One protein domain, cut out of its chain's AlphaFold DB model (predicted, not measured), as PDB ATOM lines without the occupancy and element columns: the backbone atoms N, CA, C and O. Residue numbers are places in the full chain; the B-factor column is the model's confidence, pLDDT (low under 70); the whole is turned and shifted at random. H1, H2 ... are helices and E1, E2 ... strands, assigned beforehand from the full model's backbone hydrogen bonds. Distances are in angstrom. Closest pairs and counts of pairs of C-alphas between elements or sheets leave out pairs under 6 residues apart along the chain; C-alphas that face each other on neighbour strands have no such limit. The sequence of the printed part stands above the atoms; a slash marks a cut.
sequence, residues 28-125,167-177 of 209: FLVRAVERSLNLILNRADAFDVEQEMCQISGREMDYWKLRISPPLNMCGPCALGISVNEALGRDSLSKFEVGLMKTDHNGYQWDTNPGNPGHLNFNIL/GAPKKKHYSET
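Overview. This is residues 28 to 125 and 167 to 177 of the 209 residues of the protein "Hypothetical protein" of Leptocylindrus danicus (UniProt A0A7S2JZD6). A loose cluster of helices has H5 in its middle, with H1 crossing it and the short H4 linking it to H2 and H3 at one end; beyond the other end lies a two-stranded hairpin, E1 and E2. The hairpin's loop sticks out with residues 111 to 116, and residues 167 to 173 stick out beyond a cut. The printed part has 109 residues, in the order H1 H2 H3 H4 H5 E1 E2, mostly helix, with an antiparallel sheet E1 - E2. It is loose, with a radius of gyration of the C-alphas of 16.6 A, and spans 62 by 35 by 27 A.

Arrangement. H1, residues 28 to 41, touches H5, residues 77 to 87, with the C-alphas of Ala 32 and Ser 83 closest at 5.0 A; they run opposite ways at a steep tilt of 67 degrees, only just short of about perpendicular. H2, residues 46 to 57, is only just apart from H1, at 8.3 A. With residues 46 to 50 alone it only just touches H3, residues 64 to 67, over 3 pairs of C-alphas within 8 A, the closest being Glu 50 and Leu 66 at 6.5 A. With residues 46 to 49 alone it touches H4, residues 70 to 74, the closest C-alphas being those of Ala 46 and Pro 70 at 5.5 A. H4 and H5 only just touch, only at the corner, over 3 such pairs, the closest being Asn 73 and Ala 79 at 4.5 A. E1, residues 99 to 103, and E2, residues 120 to 124, form an antiparallel hairpin at 157 degrees; N 101 and O 122 are 2.8 A apart, within hydrogen-bond range. H1 to H4 are apart from both strands. Every O i to N i+4 pair is within hydrogen-bond range in H1, H2, H4 and H5; H3 is too short for one.

Along the chain. H1 begins at C-alpha 28 (-18.508, 44.575, -3.417) and is 19.9 A long; H2 measures 16.5 A, H3 5.1 A, H4 6.4 A and H5 15.3 A. E1 measures 13.0 A, and E2 13.1 A, ending at C-alpha 124 (-21.115, 56.425, -0.066).

Size, cuts and confidence. The C-alphas of Pro 114 and Gly 167 are the two farthest apart, at 64.7 A. Residues 126 to 166 are not printed, and C-alphas 125 and 167 are 35.8 A apart across this cut. The links H5 to E1 and E1 to E2 are long. Residues 56 to 70, 104 to 119 and 167 to 177 are under pLDDT 70.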
ATOM      1  N   PHE A  28     -18.176  43.694  -2.295       88.81
ATOM      2  CA  PHE A  28     -18.508  44.575  -3.417       88.81
ATOM      3  C   PHE A  28     -17.458  44.567  -4.524       88.81
ATOM      4  O   PHE A  28     -17.806  44.521  -5.701       88.81
ATOM      5  N   LEU A  29     -16.176  44.611  -4.152       89.31
ATOM      6  CA  LEU A  29     -15.089  44.586  -5.125       89.31
ATOM      7  C   LEU A  29     -14.959  43.202  -5.742       89.31
ATOM      8  O   LEU A  29     -14.788  43.098  -6.951       89.31
ATOM      9  N   VAL A  30     -15.093  42.154  -4.930       89.44
ATOM     10  CA  VAL A  30     -15.076  40.773  -5.414       89.44
ATOM     11  C   VAL A  30     -16.192  40.553  -6.430       89.44
ATOM     12  O   VAL A  30     -15.918  40.089  -7.531       89.44
ATOM     13  N   ARG A  31     -17.419  40.993  -6.131       88.56
ATOM     14  CA  ARG A  31     -18.547  40.891  -7.064       88.56
ATOM     15  C   ARG A  31     -18.348  41.732  -8.326       88.56
ATOM     16  O   ARG A  31     -18.693  41.277  -9.412       88.56
ATOM     17  N   ALA A  32     -17.776  42.930  -8.207       90.62
ATOM     18  CA  ALA A  32     -17.470  43.774  -9.362       90.62
ATOM     19  C   ALA A  32     -16.414  43.147 -10.281       90.62
ATOM     20  O   ALA A  32     -16.567  43.163 -11.505       90.62
ATOM     21  N   VAL A  33     -15.366  42.557  -9.701       90.25
ATOM     22  CA  VAL A  33     -14.321  41.843 -10.443       90.25
ATOM     23  C   VAL A  33     -14.886  40.581 -11.082       90.25
ATOM     24  O   VAL A  33     -14.675  40.374 -12.271       90.25
ATOM     25  N   GLU A  34     -15.647  39.783 -10.336       90.06
ATOM     26  CA  GLU A  34     -16.312  38.581 -10.841       90.06
ATOM     27  C   GLU A  34     -17.185  38.882 -12.055       90.06
ATOM     28  O   GLU A  34     -17.010  38.276 -13.111       90.06
ATOM     29  N   ARG A  35     -18.080  39.868 -11.925       88.00
ATOM     30  CA  ARG A  35     -18.944  40.311 -13.016       88.00
ATOM     31  C   ARG A  35     -18.114  40.730 -14.225       88.00
ATOM     32  O   ARG A  35     -18.364  40.259 -15.327       88.00
ATOM     33  N   SER A  36     -17.100  41.570 -14.018       87.94
ATOM     34  CA  SER A  36     -16.236  42.049 -15.105       87.94
ATOM     35  C   SER A  36     -15.510  40.902 -15.812       87.94
ATOM     36  O   SER A  36     -15.465  40.872 -17.037       87.94
ATOM     37  N   LEU A  37     -14.968  39.938 -15.063       88.25
ATOM     38  CA  LEU A  37     -14.284  38.777 -15.633       88.25
ATOM     39  C   LEU A  37     -15.245  37.880 -16.408       88.25
ATOM     40  O   LEU A  37     -14.914  37.482 -17.519       88.25
ATOM     41  N   ASN A  38     -16.440  37.619 -15.879       88.06
ATOM     42  CA  ASN A  38     -17.451  36.825 -16.574       88.06
ATOM     43  C   ASN A  38     -17.929  37.511 -17.862       88.06
ATOM     44  O   ASN A  38     -18.094  36.839 -18.879       88.06
ATOM     45  N   LEU A  39     -18.076  38.840 -17.867       85.62
ATOM     46  CA  LEU A  39     -18.361  39.593 -19.093       85.62
ATOM     47  C   LEU A  39     -17.220  39.452 -20.113       85.62
ATOM     48  O   LEU A  39     -17.476  39.219 -21.287       85.62
ATOM     49  N   ILE A  40     -15.959  39.531 -19.679       84.00
ATOM     50  CA  ILE A  40     -14.794  39.388 -20.569       84.00
ATOM     51  C   ILE A  40     -14.679  37.964 -21.128       84.00
ATOM     52  O   ILE A  40     -14.474  37.793 -22.330       84.00
ATOM     53  N   LEU A  41     -14.816  36.942 -20.282       84.50
ATOM     54  CA  LEU A  41     -14.705  35.533 -20.674       84.50
ATOM     55  C   LEU A  41     -15.786  35.123 -21.670       84.50
ATOM     56  O   LEU A  41     -15.501  34.388 -22.618       84.50
ATOM     57  N   ASN A  42     -16.997  35.650 -21.480       83.12
ATOM     58  CA  ASN A  42     -18.125  35.437 -22.379       83.12
ATOM     59  C   ASN A  42     -18.163  36.424 -23.547       83.12
ATOM     60  O   ASN A  42     -19.040  36.324 -24.397       83.12
ATOM     61  N   ARG A  43     -17.195  37.349 -23.615       80.31
ATOM     62  CA  ARG A  43     -17.117  38.421 -24.616       80.31
ATOM     63  C   ARG A  43     -18.407  39.226 -24.735       80.31
ATOM     64  O   ARG A  43     -18.762  39.645 -25.833       80.31
ATOM     65  N   ALA A  44     -19.064  39.426 -23.601       80.25
ATOM     66  CA  ALA A  44     -20.341  40.095 -23.522       80.25
ATOM     67  C   ALA A  44     -20.250  41.483 -24.151       80.25
ATOM     68  O   ALA A  44     -19.317  42.251 -23.879       80.25
ATOM     69  N   ASP A  45     -21.228  41.793 -24.986       76.50
ATOM     70  CA  ASP A  45     -21.374  43.103 -25.583       76.50
ATOM     71  C   ASP A  45     -22.445  43.936 -24.854       76.50
ATOM     72  O   ASP A  45     -22.972  43.591 -23.791       76.50
ATOM     73  N   ALA A  46     -22.745  45.104 -25.418       74.88
ATOM     74  CA  ALA A  46     -23.761  45.989 -24.870       74.88
ATOM     75  C   ALA A  46     -25.164  45.350 -24.842       74.88
ATOM     76  O   ALA A  46     -25.947  45.668 -23.945       74.88
ATOM     77  N   PHE A  47     -25.484  44.491 -25.815       76.00
ATOM     78  CA  PHE A  47     -26.771  43.813 -25.920       76.00
ATOM     79  C   PHE A  47     -26.889  42.688 -24.897       76.00
ATOM     80  O   PHE A  47     -27.943  42.570 -24.274       76.00
ATOM     81  N   ASP A  48     -25.819  41.932 -24.657       79.12
ATOM     82  CA  ASP A  48     -25.797  40.882 -23.634       79.12
ATOM     83  C   ASP A  48     -26.055  41.463 -22.237       79.12
ATOM     84  O   ASP A  48     -26.909  40.977 -21.491       79.12
ATOM     85  N   VAL A  49     -25.380  42.571 -21.904       78.38
ATOM     86  CA  VAL A  49     -25.593  43.283 -20.631       78.38
ATOM     87  C   VAL A  49     -27.018  43.825 -20.526       78.38
ATOM     88  O   VAL A  49     -27.620  43.801 -19.452       78.38
ATOM     89  N   GLU A  50     -27.582  44.323 -21.626       75.69
ATOM     90  CA  GLU A  50     -28.966  44.795 -21.663       75.69
ATOM     91  C   GLU A  50     -29.963  43.659 -21.418       75.69
ATOM     92  O   GLU A  50     -30.866  43.799 -20.590       75.69
ATOM     93  N   GLN A  51     -29.765  42.522 -22.083       77.94
ATOM     94  CA  GLN A  51     -30.599  41.339 -21.933       77.94
ATOM     95  C   GLN A  51     -30.543  40.783 -20.505       77.94
ATOM     96  O   GLN A  51     -31.593  40.508 -19.919       77.94
ATOM     97  N   GLU A  52     -29.349  40.666 -19.925       78.31
ATOM     98  CA  GLU A  52     -29.152  40.221 -18.543       78.31
ATOM     99  C   GLU A  52     -29.897  41.136 -17.557       78.31
ATOM    100  O   GLU A  52     -30.643  40.669 -16.697       78.31
ATOM    101  N   MET A  53     -29.771  42.457 -17.711       73.94
ATOM    102  CA  MET A  53     -30.447  43.412 -16.829       73.94
ATOM    103  C   MET A  53     -31.977  43.351 -16.945       73.94
ATOM    104  O   MET A  53     -32.679  43.524 -15.944       73.94
ATOM    105  N   CYS A  54     -32.514  43.087 -18.138       73.62
ATOM    106  CA  CYS A  54     -33.948  42.853 -18.328       73.62
ATOM    107  C   CYS A  54     -34.418  41.579 -17.614       73.62
ATOM    108  O   CYS A  54     -35.470  41.592 -16.973       73.62
ATOM    109  N   GLN A  55     -33.628  40.504 -17.675       75.38
ATOM    110  CA  GLN A  55     -33.930  39.253 -16.975       75.38
ATOM    111  C   GLN A  55     -33.896  39.430 -15.454       75.38
ATOM    112  O   GLN A  55     -34.821  38.996 -14.772       75.38
ATOM    113  N   ILE A  56     -32.872  40.108 -14.928       69.62
ATOM    114  CA  ILE A  56     -32.696  40.312 -13.483       69.62
ATOM    115  C   ILE A  56     -33.780  41.228 -12.906       69.62
ATOM    116  O   ILE A  56     -34.345  40.936 -11.854       69.62
ATOM    117  N   SER A  57     -34.087  42.337 -13.583       65.69
ATOM    118  CA  SER A  57     -35.033  43.329 -13.055       65.69
ATOM    119  C   SER A  57     -36.504  42.943 -13.248       65.69
ATOM    120  O   SER A  57     -37.383  43.586 -12.666       65.69
ATOM    121  N   GLY A  58     -36.795  41.932 -14.080       65.44
ATOM    122  CA  GLY A  58     -38.158  41.493 -14.403       65.44
ATOM    123  C   GLY A  58     -39.029  42.592 -15.022       65.44
ATOM    124  O   GLY A  58     -40.257  42.507 -14.988       65.44
ATOM    125  N   ARG A  59     -38.412  43.663 -15.534       62.66
ATOM    126  CA  ARG A  59     -39.084  44.835 -16.100       62.66
ATOM    127  C   ARG A  59     -38.649  45.013 -17.544       62.66
ATOM    128  O   ARG A  59     -37.462  44.947 -17.849       62.66
ATOM    129  N   GLU A  60     -39.605  45.357 -18.399       57.12
ATOM    130  CA  GLU A  60     -39.325  45.987 -19.688       57.12
ATOM    131  C   GLU A  60     -38.743  47.373 -19.394       57.12
ATOM    132  O   GLU A  60     -39.457  48.342 -19.134       57.12
ATOM    133  N   MET A  61     -37.424  47.452 -19.257       53.12
ATOM    134  CA  MET A  61     -36.762  48.706 -18.946       53.12
ATOM    135  C   MET A  61     -36.880  49.696 -20.101       53.12
ATOM    136  O   MET A  61     -36.777  49.319 -21.260       53.12
ATOM    137  N   ASP A  62     -36.977  50.989 -19.784       52.44
ATOM    138  CA  ASP A  62     -36.721  52.064 -20.745       52.44
ATOM    139  C   ASP A  62     -35.253  51.983 -21.223       52.44
ATOM    140  O   ASP A  62     -34.346  52.596 -20.648       52.44
ATOM    141  N   TYR A  63     -35.041  51.195 -22.279       53.03
ATOM    142  CA  TYR A  63     -33.778  50.711 -22.850       53.03
ATOM    143  C   TYR A  63     -32.707  51.777 -23.149       53.03
ATOM    144  O   TYR A  63     -31.531  51.464 -23.333       53.03
ATOM    145  N   TRP A  64     -33.064  53.060 -23.185       54.00
ATOM    146  CA  TRP A  64     -32.149  54.124 -23.608       54.00
ATOM    147  C   TRP A  64     -30.972  54.351 -22.648       54.00
ATOM    148  O   TRP A  64     -29.901  54.767 -23.084       54.00
ATOM    149  N   LYS A  65     -31.132  54.066 -21.349       54.62
ATOM    150  CA  LYS A  65     -30.097  54.375 -20.342       54.62
ATOM    151  C   LYS A  65     -28.891  53.445 -20.413       54.62
ATOM    152  O   LYS A  65     -27.767  53.894 -20.201       54.62
ATOM    153  N   LEU A  66     -29.117  52.172 -20.736       57.38
ATOM    154  CA  LEU A  66     -28.043  51.199 -20.945       57.38
ATOM    155  C   LEU A  66     -27.318  51.457 -22.274       57.38
ATOM    156  O   LEU A  66     -26.090  51.399 -22.332       57.38
ATOM    157  N   ARG A  67     -28.079  51.861 -23.300       53.81
ATOM    158  CA  ARG A  67     -27.584  52.151 -24.653       53.81
ATOM    159  C   ARG A  67     -26.850  53.487 -24.793       53.81
ATOM    160  O   ARG A  67     -26.067  53.640 -25.723       53.81
ATOM    161  N   ILE A  68     -27.065  54.452 -23.893       58.56
ATOM    162  CA  ILE A  68     -26.417  55.776 -23.986       58.56
ATOM    163  C   ILE A  68     -24.899  55.700 -23.808       58.56
ATOM    164  O   ILE A  68     -24.165  56.494 -24.396       58.56
ATOM    165  N   SER A  69     -24.412  54.772 -22.984       67.44
ATOM    166  CA  SER A  69     -22.974  54.602 -22.792       67.44
ATOM    167  C   SER A  69     -22.641  53.188 -22.304       67.44
ATOM    168  O   SER A  69     -22.430  52.981 -21.105       67.44
ATOM    169  N   PRO A  70     -22.556  52.208 -23.222       68.00
ATOM    170  CA  PRO A  70     -22.208  50.826 -22.893       68.00
ATOM    171  C   PRO A  70     -20.938  50.660 -22.039       68.00
ATOM    172  O   PRO A  70     -20.967  49.870 -21.092       68.00
ATOM    173  N   PRO A  71     -19.854  51.447 -22.246       71.31
ATOM    174  CA  PRO A  71     -18.663  51.349 -21.403       71.31
ATOM    175  C   PRO A  71     -18.931  51.579 -19.907       71.31
ATOM    176  O   PRO A  71     -18.236  51.013 -19.064       71.31
ATOM    177  N   LEU A  72     -19.951  52.373 -19.553       77.44
ATOM    178  CA  LEU A  72     -20.303  52.612 -18.150       77.44
ATOM    179  C   LEU A  72     -20.919  51.384 -17.476       77.44
ATOM    180  O   LEU A  72     -20.752  51.231 -16.265       77.44
ATOM    181  N   ASN A  73     -21.609  50.535 -18.242       77.25
ATOM    182  CA  ASN A  73     -22.332  49.358 -17.755       77.25
ATOM    183  C   ASN A  73     -21.497  48.070 -17.796       77.25
ATOM    184  O   ASN A  73     -21.795  47.154 -17.039       77.25
ATOM    185  N   MET A  74     -20.440  48.012 -18.616       78.62
ATOM    186  CA  MET A  74     -19.549  46.843 -18.665       78.62
ATOM    187  C   MET A  74     -18.489  46.850 -17.557       78.62
ATOM    188  O   MET A  74     -18.372  45.882 -16.815       78.62
ATOM    189  N   CYS A  75     -17.734  47.945 -17.407       80.56
ATOM    190  CA  CYS A  75     -16.656  48.039 -16.403       80.56
ATOM    191  C   CYS A  75     -16.603  49.396 -15.681       80.56
ATOM    192  O   CYS A  75     -15.679  49.678 -14.918       80.56
ATOM    193  N   GLY A  76     -17.555  50.283 -15.970       81.88
ATOM    194  CA  GLY A  76     -17.557  51.646 -15.466       81.88
ATOM    195  C   GLY A  76     -18.352  51.836 -14.167       81.88
ATOM    196  O   GLY A  76     -18.664  50.882 -13.454       81.88
ATOM    197  N   PRO A  77     -18.715  53.087 -13.846       84.00
ATOM    198  CA  PRO A  77     -19.407  53.422 -12.605       84.00
ATOM    199  C   PRO A  77     -20.786  52.759 -12.458       84.00
ATOM    200  O   PRO A  77     -21.237  52.496 -11.345       84.00
ATOM    201  N   CYS A  78     -21.480  52.474 -13.561       83.69
ATOM    202  CA  CYS A  78     -22.772  51.792 -13.503       83.69
ATOM    203  C   CYS A  78     -22.603  50.290 -13.257       83.69
ATOM    204  O   CYS A  78     -23.337  49.739 -12.443       83.69
ATOM    205  N   ALA A  79     -21.582  49.669 -13.860       86.44
ATOM    206  CA  ALA A  79     -21.198  48.288 -13.571       86.44
ATOM    207  C   ALA A  79     -20.887  48.094 -12.079       86.44
ATOM    208  O   ALA A  79     -21.412  47.181 -11.451       86.44
ATOM    209  N   LEU A  80     -20.106  49.011 -11.489       89.75
ATOM    210  CA  LEU A  80     -19.814  48.988 -10.054       89.75
ATOM    211  C   LEU A  80     -21.092  49.069  -9.213       89.75
ATOM    212  O   LEU A  80     -21.267  48.297  -8.277       89.75
ATOM    213  N   GLY A  81     -21.986  50.000  -9.543       88.81
ATOM    214  CA  GLY A  81     -23.245  50.170  -8.826       88.81
ATOM    215  C   GLY A  81     -24.149  48.936  -8.882       88.81
ATOM    216  O   GLY A  81     -24.679  48.517  -7.854       88.81
ATOM    217  N   ILE A  82     -24.245  48.304 -10.054       86.06
ATOM    218  CA  ILE A  82     -24.929  47.020 -10.246       86.06
ATOM    219  C   ILE A  82     -24.313  45.952  -9.340       86.06
ATOM    220  O   ILE A  82     -25.024  45.342  -8.546       86.06
ATOM    221  N   SER A  83     -22.992  45.772  -9.391       89.00
ATOM    222  CA  SER A  83     -22.302  44.760  -8.588       89.00
ATOM    223  C   SER A  83     -22.447  44.978  -7.085       89.00
ATOM    224  O   SER A  83     -22.558  44.009  -6.340       89.00
ATOM    225  N   VAL A  84     -22.476  46.232  -6.627       89.12
ATOM    226  CA  VAL A  84     -22.749  46.556  -5.221       89.12
ATOM    227  C   VAL A  84     -24.184  46.183  -4.855       89.12
ATOM    228  O   VAL A  84     -24.390  45.548  -3.828       89.12
ATOM    229  N   ASN A  85     -25.177  46.526  -5.680       86.56
ATOM    230  CA  ASN A  85     -26.572  46.157  -5.419       86.56
ATOM    231  C   ASN A  85     -26.770  44.636  -5.385       86.56
ATOM    232  O   ASN A  85     -27.387  44.133  -4.449       86.56
ATOM    233  N   GLU A  86     -26.190  43.906  -6.338       85.50
ATOM    234  CA  GLU A  86     -26.209  42.440  -6.357       85.50
ATOM    235  C   GLU A  86     -25.549  41.855  -5.100       85.50
ATOM    236  O   GLU A  86     -26.112  40.978  -4.447       85.50
ATOM    237  N   ALA A  87     -24.386  42.384  -4.702       84.88
ATOM    238  CA  ALA A  87     -23.699  41.963  -3.482       84.88
ATOM    239  C   ALA A  87     -24.480  42.299  -2.199       84.88
ATOM    240  O   ALA A  87     -24.248  41.671  -1.171       84.88
ATOM    241  N   LEU A  88     -25.405  43.258  -2.250       84.44
ATOM    242  CA  LEU A  88     -26.337  43.596  -1.170       84.44
ATOM    243  C   LEU A  88     -27.649  42.793  -1.229       84.44
ATOM    244  O   LEU A  88     -28.517  43.002  -0.383       84.44
ATOM    245  N   GLY A  89     -27.838  41.930  -2.233       79.69
ATOM    246  CA  GLY A  89     -29.103  41.227  -2.469       79.69
ATOM    247  C   GLY A  89     -30.259  42.151  -2.877       79.69
ATOM    248  O   GLY A  89     -31.423  41.822  -2.660       79.69
ATOM    249  N   ARG A  90     -29.952  43.334  -3.420       82.62
ATOM    250  CA  ARG A  90     -30.928  44.320  -3.907       82.62
ATOM    251  C   ARG A  90     -31.140  44.155  -5.409       82.62
ATOM    252  O   ARG A  90     -30.307  43.583  -6.105       82.62
ATOM    253  N   ASP A  91     -32.222  44.736  -5.927       81.81
ATOM    254  CA  ASP A  91     -32.385  44.902  -7.377       81.81
ATOM    255  C   ASP A  91     -31.187  45.683  -7.941       81.81
ATOM    256  O   ASP A  91     -30.825  46.727  -7.389       81.81
ATOM    257  N   SER A  92     -30.585  45.193  -9.029       81.25
ATOM    258  CA  SER A  92     -29.357  45.732  -9.644       81.25
ATOM    259  C   SER A  92     -29.411  47.238  -9.919       81.25
ATOM    260  O   SER A  92     -28.385  47.921  -9.911       81.25
ATOM    261  N   LEU A  93     -30.611  47.781 -10.126       79.38
ATOM    262  CA  LEU A  93     -30.852  49.175 -10.493       79.38
ATOM    263  C   LEU A  93     -31.461  49.985  -9.346       79.38
ATOM    264  O   LEU A  93     -31.997  51.085  -9.555       79.38
ATOM    265  N   SER A  94     -31.372  49.449  -8.130       81.06
ATOM    266  CA  SER A  94     -31.718  50.147  -6.902       81.06
ATOM    267  C   SER A  94     -30.868  51.400  -6.742       81.06
ATOM    268  O   SER A  94     -29.696  51.459  -7.117       81.06
ATOM    269  N   LYS A  95     -31.485  52.440  -6.184       83.50
ATOM    270  CA  LYS A  95     -30.799  53.704  -5.922       83.50
ATOM    271  C   LYS A  95     -29.908  53.565  -4.695       83.50
ATOM    272  O   LYS A  95     -30.273  52.887  -3.738       83.50
ATOM    273  N   PHE A  96     -28.801  54.292  -4.718       84.00
ATOM    274  CA  PHE A  96     -27.946  54.460  -3.556       84.00
ATOM    275  C   PHE A  96     -28.305  55.717  -2.773       84.00
ATOM    276  O   PHE A  96     -28.553  56.782  -3.350       84.00
ATOM    277  N   GLU A  97     -28.299  55.577  -1.452       84.81
ATOM    278  CA  GLU A  97     -28.311  56.695  -0.519       84.81
ATOM    279  C   GLU A  97     -26.866  57.072  -0.178       84.81
ATOM    280  O   GLU A  97     -25.972  56.228  -0.162       84.81
ATOM    281  N   VAL A  98     -26.629  58.368   0.010       86.00
ATOM    282  CA  VAL A  98     -25.331  58.891   0.451       86.00
ATOM    283  C   VAL A  98     -25.246  58.705   1.962       86.00
ATOM    284  O   VAL A  98     -26.238  58.955   2.641       86.00
ATOM    285  N   GLY A  99     -24.072  58.335   2.471       85.62
ATOM    286  CA  GLY A  99     -23.832  58.146   3.900       85.62
ATOM    287  C   GLY A  99     -23.318  56.755   4.259       85.62
ATOM    288  O   GLY A  99     -23.024  55.925   3.385       85.62
ATOM    289  N   LEU A 100     -23.187  56.520   5.566       85.75
ATOM    290  CA  LEU A 100     -22.704  55.271   6.128       85.75
ATOM    291  C   LEU A 100     -23.855  54.275   6.218       85.75
ATOM    292  O   LEU A 100     -24.820  54.448   6.957       85.75
ATOM    293  N   MET A 101     -23.700  53.162   5.522       83.69
ATOM    294  CA  MET A 101     -24.640  52.058   5.555       83.69
ATOM    295  C   MET A 101     -24.014  50.838   6.208       83.69
ATOM    296  O   MET A 101     -22.812  50.570   6.102       83.69
ATOM    297  N   LYS A 102     -24.883  50.082   6.873       80.06
ATOM    298  CA  LYS A 102     -24.587  48.768   7.427       80.06
ATOM    299  C   LYS A 102     -25.537  47.771   6.801       80.06
ATOM    300  O   LYS A 102     -26.723  48.065   6.649       80.06
ATOM    301  N   THR A 103     -25.016  46.615   6.429       72.94
ATOM    302  CA  THR A 103     -25.842  45.501   5.983       72.94
ATOM    303  C   THR A 103     -25.429  44.231   6.704       72.94
ATOM    304  O   THR A 103     -24.245  43.996   6.961       72.94
ATOM    305  N   ASP A 104     -26.442  43.424   6.991       66.31
ATOM    306  CA  ASP A 104     -26.313  42.051   7.484       66.31
ATOM    307  C   ASP A 104     -26.493  41.060   6.322       66.31
ATOM    308  O   ASP A 104     -26.190  39.875   6.431       66.31
ATOM    309  N   HIS A 105     -26.992  41.563   5.187       61.00
ATOM    310  CA  HIS A 105     -27.168  40.827   3.951       61.00
ATOM    311  C   HIS A 105     -25.985  41.085   3.035       61.00
ATOM    312  O   HIS A 105     -25.838  42.168   2.460       61.00
ATOM    313  N   ASN A 106     -25.181  40.043   2.891       58.44
ATOM    314  CA  ASN A 106     -24.174  39.933   1.863       58.44
ATOM    315  C   ASN A 106     -24.708  38.831   0.938       58.44
ATOM    316  O   ASN A 106     -25.026  37.743   1.406       58.44
ATOM    317  N   GLY A 107     -24.848  39.084  -0.363       51.75
ATOM    318  CA  GLY A 107     -25.264  38.085  -1.362       51.75
ATOM    319  C   GLY A 107     -24.296  36.896  -1.490       51.75
ATOM    320  O   GLY A 107     -24.530  35.979  -2.268       51.75
ATOM    321  N   TYR A 108     -23.218  36.917  -0.709       53.75
ATOM    322  CA  TYR A 108     -22.323  35.811  -0.434       53.75
ATOM    323  C   TYR A 108     -22.742  35.121   0.863       53.75
ATOM    324  O   TYR A 108     -22.882  35.802   1.879       53.75
ATOM    325  N   GLN A 109     -22.892  33.788   0.842       48.28
ATOM    326  CA  GLN A 109     -22.988  32.964   2.053       48.28
ATOM    327  C   GLN A 109     -21.716  33.167   2.882       48.28
ATOM    328  O   GLN A 109     -20.729  32.453   2.741       48.28
ATOM    329  N   TRP A 110     -21.723  34.200   3.715       50.81
ATOM    330  CA  TRP A 110     -20.792  34.323   4.813       50.81
ATOM    331  C   TRP A 110     -21.120  33.174   5.754       50.81
ATOM    332  O   TRP A 110     -22.296  32.971   6.062       50.81
ATOM    333  N   ASP A 111     -20.116  32.415   6.178       44.62
ATOM    334  CA  ASP A 111     -20.314  31.429   7.232       44.62
ATOM    335  C   ASP A 111     -20.720  32.209   8.488       44.62
ATOM    336  O   ASP A 111     -19.905  32.860   9.149       44.62
ATOM    337  N   THR A 112     -22.029  32.309   8.724       44.56
ATOM    338  CA  THR A 112     -22.586  32.999   9.878       44.56
ATOM    339  C   THR A 112     -22.313  32.115  11.074       44.56
ATOM    340  O   THR A 112     -23.186  31.365  11.511       44.56
ATOM    341  N   ASN A 113     -21.105  32.210  11.625       44.78
ATOM    342  CA  ASN A 113     -20.897  31.826  13.005       44.78
ATOM    343  C   ASN A 113     -21.943  32.615  13.819       44.78
ATOM    344  O   ASN A 113     -21.915  33.851  13.811       44.78
ATOM    345  N   PRO A 114     -22.892  31.950  14.505       47.75
ATOM    346  CA  PRO A 114     -24.038  32.612  15.135       47.75
ATOM    347  C   PRO A 114     -23.651  33.577  16.273       47.75
ATOM    348  O   PRO A 114     -24.514  34.250  16.827       47.75
ATOM    349  N   GLY A 115     -22.361  33.656  16.622       46.19
ATOM    350  CA  GLY A 115     -21.818  34.549  17.643       46.19
ATOM    351  C   GLY A 115     -21.305  35.905  17.145       46.19
ATOM    352  O   GLY A 115     -20.999  36.746  17.986       46.19
ATOM    353  N   ASN A 116     -21.185  36.146  15.831       47.22
ATOM    354  CA  ASN A 116     -20.685  37.428  15.321       47.22
ATOM    355  C   ASN A 116     -21.193  37.693  13.889       47.22
ATOM    356  O   ASN A 116     -20.505  37.341  12.928       47.22
ATOM    357  N   PRO A 117     -22.398  38.268  13.705       51.12
ATOM    358  CA  PRO A 117     -22.851  38.664  12.379       51.12
ATOM    359  C   PRO A 117     -21.901  39.755  11.879       51.12
ATOM    360  O   PRO A 117     -21.924  40.889  12.354       51.12
ATOM    361  N   GLY A 118     -20.992  39.391  10.977       55.38
ATOM    362  CA  GLY A 118     -20.038  40.316  10.388       55.38
ATOM    363  C   GLY A 118     -20.784  41.399   9.619       55.38
ATOM    364  O   GLY A 118     -21.131  41.208   8.457       55.38
ATOM    365  N   HIS A 119     -21.053  42.529  10.269       64.69
ATOM    366  CA  HIS A 119     -21.703  43.664   9.630       64.69
ATOM    367  C   HIS A 119     -20.785  44.222   8.543       64.69
ATOM    368  O   HIS A 119     -19.673  44.685   8.827       64.69
ATOM    369  N   LEU A 120     -21.262  44.232   7.300       75.38
ATOM    370  CA  LEU A 120     -20.559  44.908   6.223       75.38
ATOM    371  C   LEU A 120     -20.870  46.403   6.315       75.38
ATOM    372  O   LEU A 120     -22.012  46.834   6.143       75.38
ATOM    373  N   ASN A 121     -19.842  47.194   6.610       81.44
ATOM    374  CA  ASN A 121     -19.946  48.646   6.703       81.44
ATOM    375  C   ASN A 121     -19.387  49.272   5.430       81.44
ATOM    376  O   ASN A 121     -18.264  48.967   5.030       81.44
ATOM    377  N   PHE A 122     -20.131  50.191   4.825       87.75
ATOM    378  CA  PHE A 122     -19.672  50.932   3.656       87.75
ATOM    379  C   PHE A 122     -20.209  52.356   3.675       87.75
ATOM    380  O   PHE A 122     -21.290  52.611   4.194       87.75
ATOM    381  N   ASN A 123     -19.447  53.296   3.119       89.69
ATOM    382  CA  ASN A 123     -19.816  54.707   3.092       89.69
ATOM    383  C   ASN A 123     -19.847  55.211   1.652       89.69
ATOM    384  O   ASN A 123     -18.856  55.085   0.931       89.69
ATOM    385  N   ILE A 124     -20.975  55.787   1.241       89.62
ATOM    386  CA  ILE A 124     -21.115  56.425  -0.066       89.62
ATOM    387  C   ILE A 124     -20.956  57.926   0.112       89.62
ATOM    388  O   ILE A 124     -21.795  58.587   0.717       89.62
ATOM    389  N   LEU A 125     -19.878  58.465  -0.450       88.12
ATOM    390  CA  LEU A 125     -19.542  59.880  -0.345       88.12
ATOM    391  C   LEU A 125     -20.336  60.719  -1.345       88.12
ATOM    392  O   LEU A 125     -20.569  60.311  -2.487       88.12
ATOM    393  N   GLY A 167      -5.835  76.913 -29.077       50.75
ATOM    394  CA  GLY A 167      -6.682  75.876 -29.666       50.75
ATOM    395  C   GLY A 167      -6.199  74.446 -29.421       50.75
ATOM    396  O   GLY A 167      -5.982  73.695 -30.365       50.75
ATOM    397  N   ALA A 168      -6.046  74.059 -28.157       47.28
ATOM    398  CA  ALA A 168      -5.969  72.671 -27.762       47.28
ATOM    399  C   ALA A 168      -7.335  72.030 -28.055       47.28
ATOM    400  O   ALA A 168      -8.367  72.592 -27.660       47.28
ATOM    401  N   PRO A 169      -7.381  70.888 -28.760       48.25
ATOM    402  CA  PRO A 169      -8.637  70.199 -29.002       48.25
ATOM    403  C   PRO A 169      -9.289  69.906 -27.650       48.25
ATOM    404  O   PRO A 169      -8.628  69.396 -26.742       48.25
ATOM    405  N   LYS A 170     -10.577  70.253 -27.500       51.81
ATOM    406  CA  LYS A 170     -11.371  69.846 -26.333       51.81
ATOM    407  C   LYS A 170     -11.120  68.353 -26.123       51.81
ATOM    408  O   LYS A 170     -11.359  67.572 -27.046       51.81
ATOM    409  N   LYS A 171     -10.602  67.964 -24.951       46.97
ATOM    410  CA  LYS A 171     -10.556  66.549 -24.568       46.97
ATOM    411  C   LYS A 171     -12.004  66.074 -24.599       46.97
ATOM    412  O   LYS A 171     -12.794  66.500 -23.761       46.97
ATOM    413  N   LYS A 172     -12.356  65.315 -25.638       49.66
ATOM    414  CA  LYS A 172     -13.707  64.789 -25.816       49.66
ATOM    415  C   LYS A 172     -14.034  63.952 -24.590       49.66
ATOM    416  O   LYS A 172     -13.203  63.152 -24.154       49.66
ATOM    417  N   HIS A 173     -15.202  64.197 -24.017       49.88
ATOM    418  CA  HIS A 173     -15.675  63.417 -22.886       49.88
ATOM    419  C   HIS A 173     -15.862  61.957 -23.332       49.88
ATOM    420  O   HIS A 173     -16.108  61.718 -24.514       49.88
ATOM    421  N   TYR A 174     -15.753  60.974 -22.432       50.28
ATOM    422  CA  TYR A 174     -15.865  59.560 -22.831       50.28
ATOM    423  C   TYR A 174     -17.227  59.246 -23.490       50.28
ATOM    424  O   TYR A 174     -17.325  58.355 -24.332       50.28
ATOM    425  N   SER A 175     -18.265  60.033 -23.168       48.59
ATOM    426  CA  SER A 175     -19.590  59.980 -23.803       48.59
ATOM    427  C   SER A 175     -19.619  60.521 -25.241       48.59
ATOM    428  O   SER A 175     -20.546  60.231 -25.983       48.59
ATOM    429  N   GLU A 176     -18.619  61.307 -25.648       48.59
ATOM    430  CA  GLU A 176     -18.459  61.887 -26.991       48.59
ATOM    431  C   GLU A 176     -17.456  61.094 -27.856       48.59
ATOM    432  O   GLU A 176     -17.113  61.508 -28.969       48.59
ATOM    433  N   THR A 177     -16.930  59.976 -27.340       50.69
ATOM    434  CA  THR A 177     -15.872  59.169 -27.976       50.69
ATOM    435  C   THR A 177     -16.294  57.752 -28.358       50.69
ATOM    436  O   THR A 177     -15.413  56.915 -28.539       50.69
TER     437      THR A 177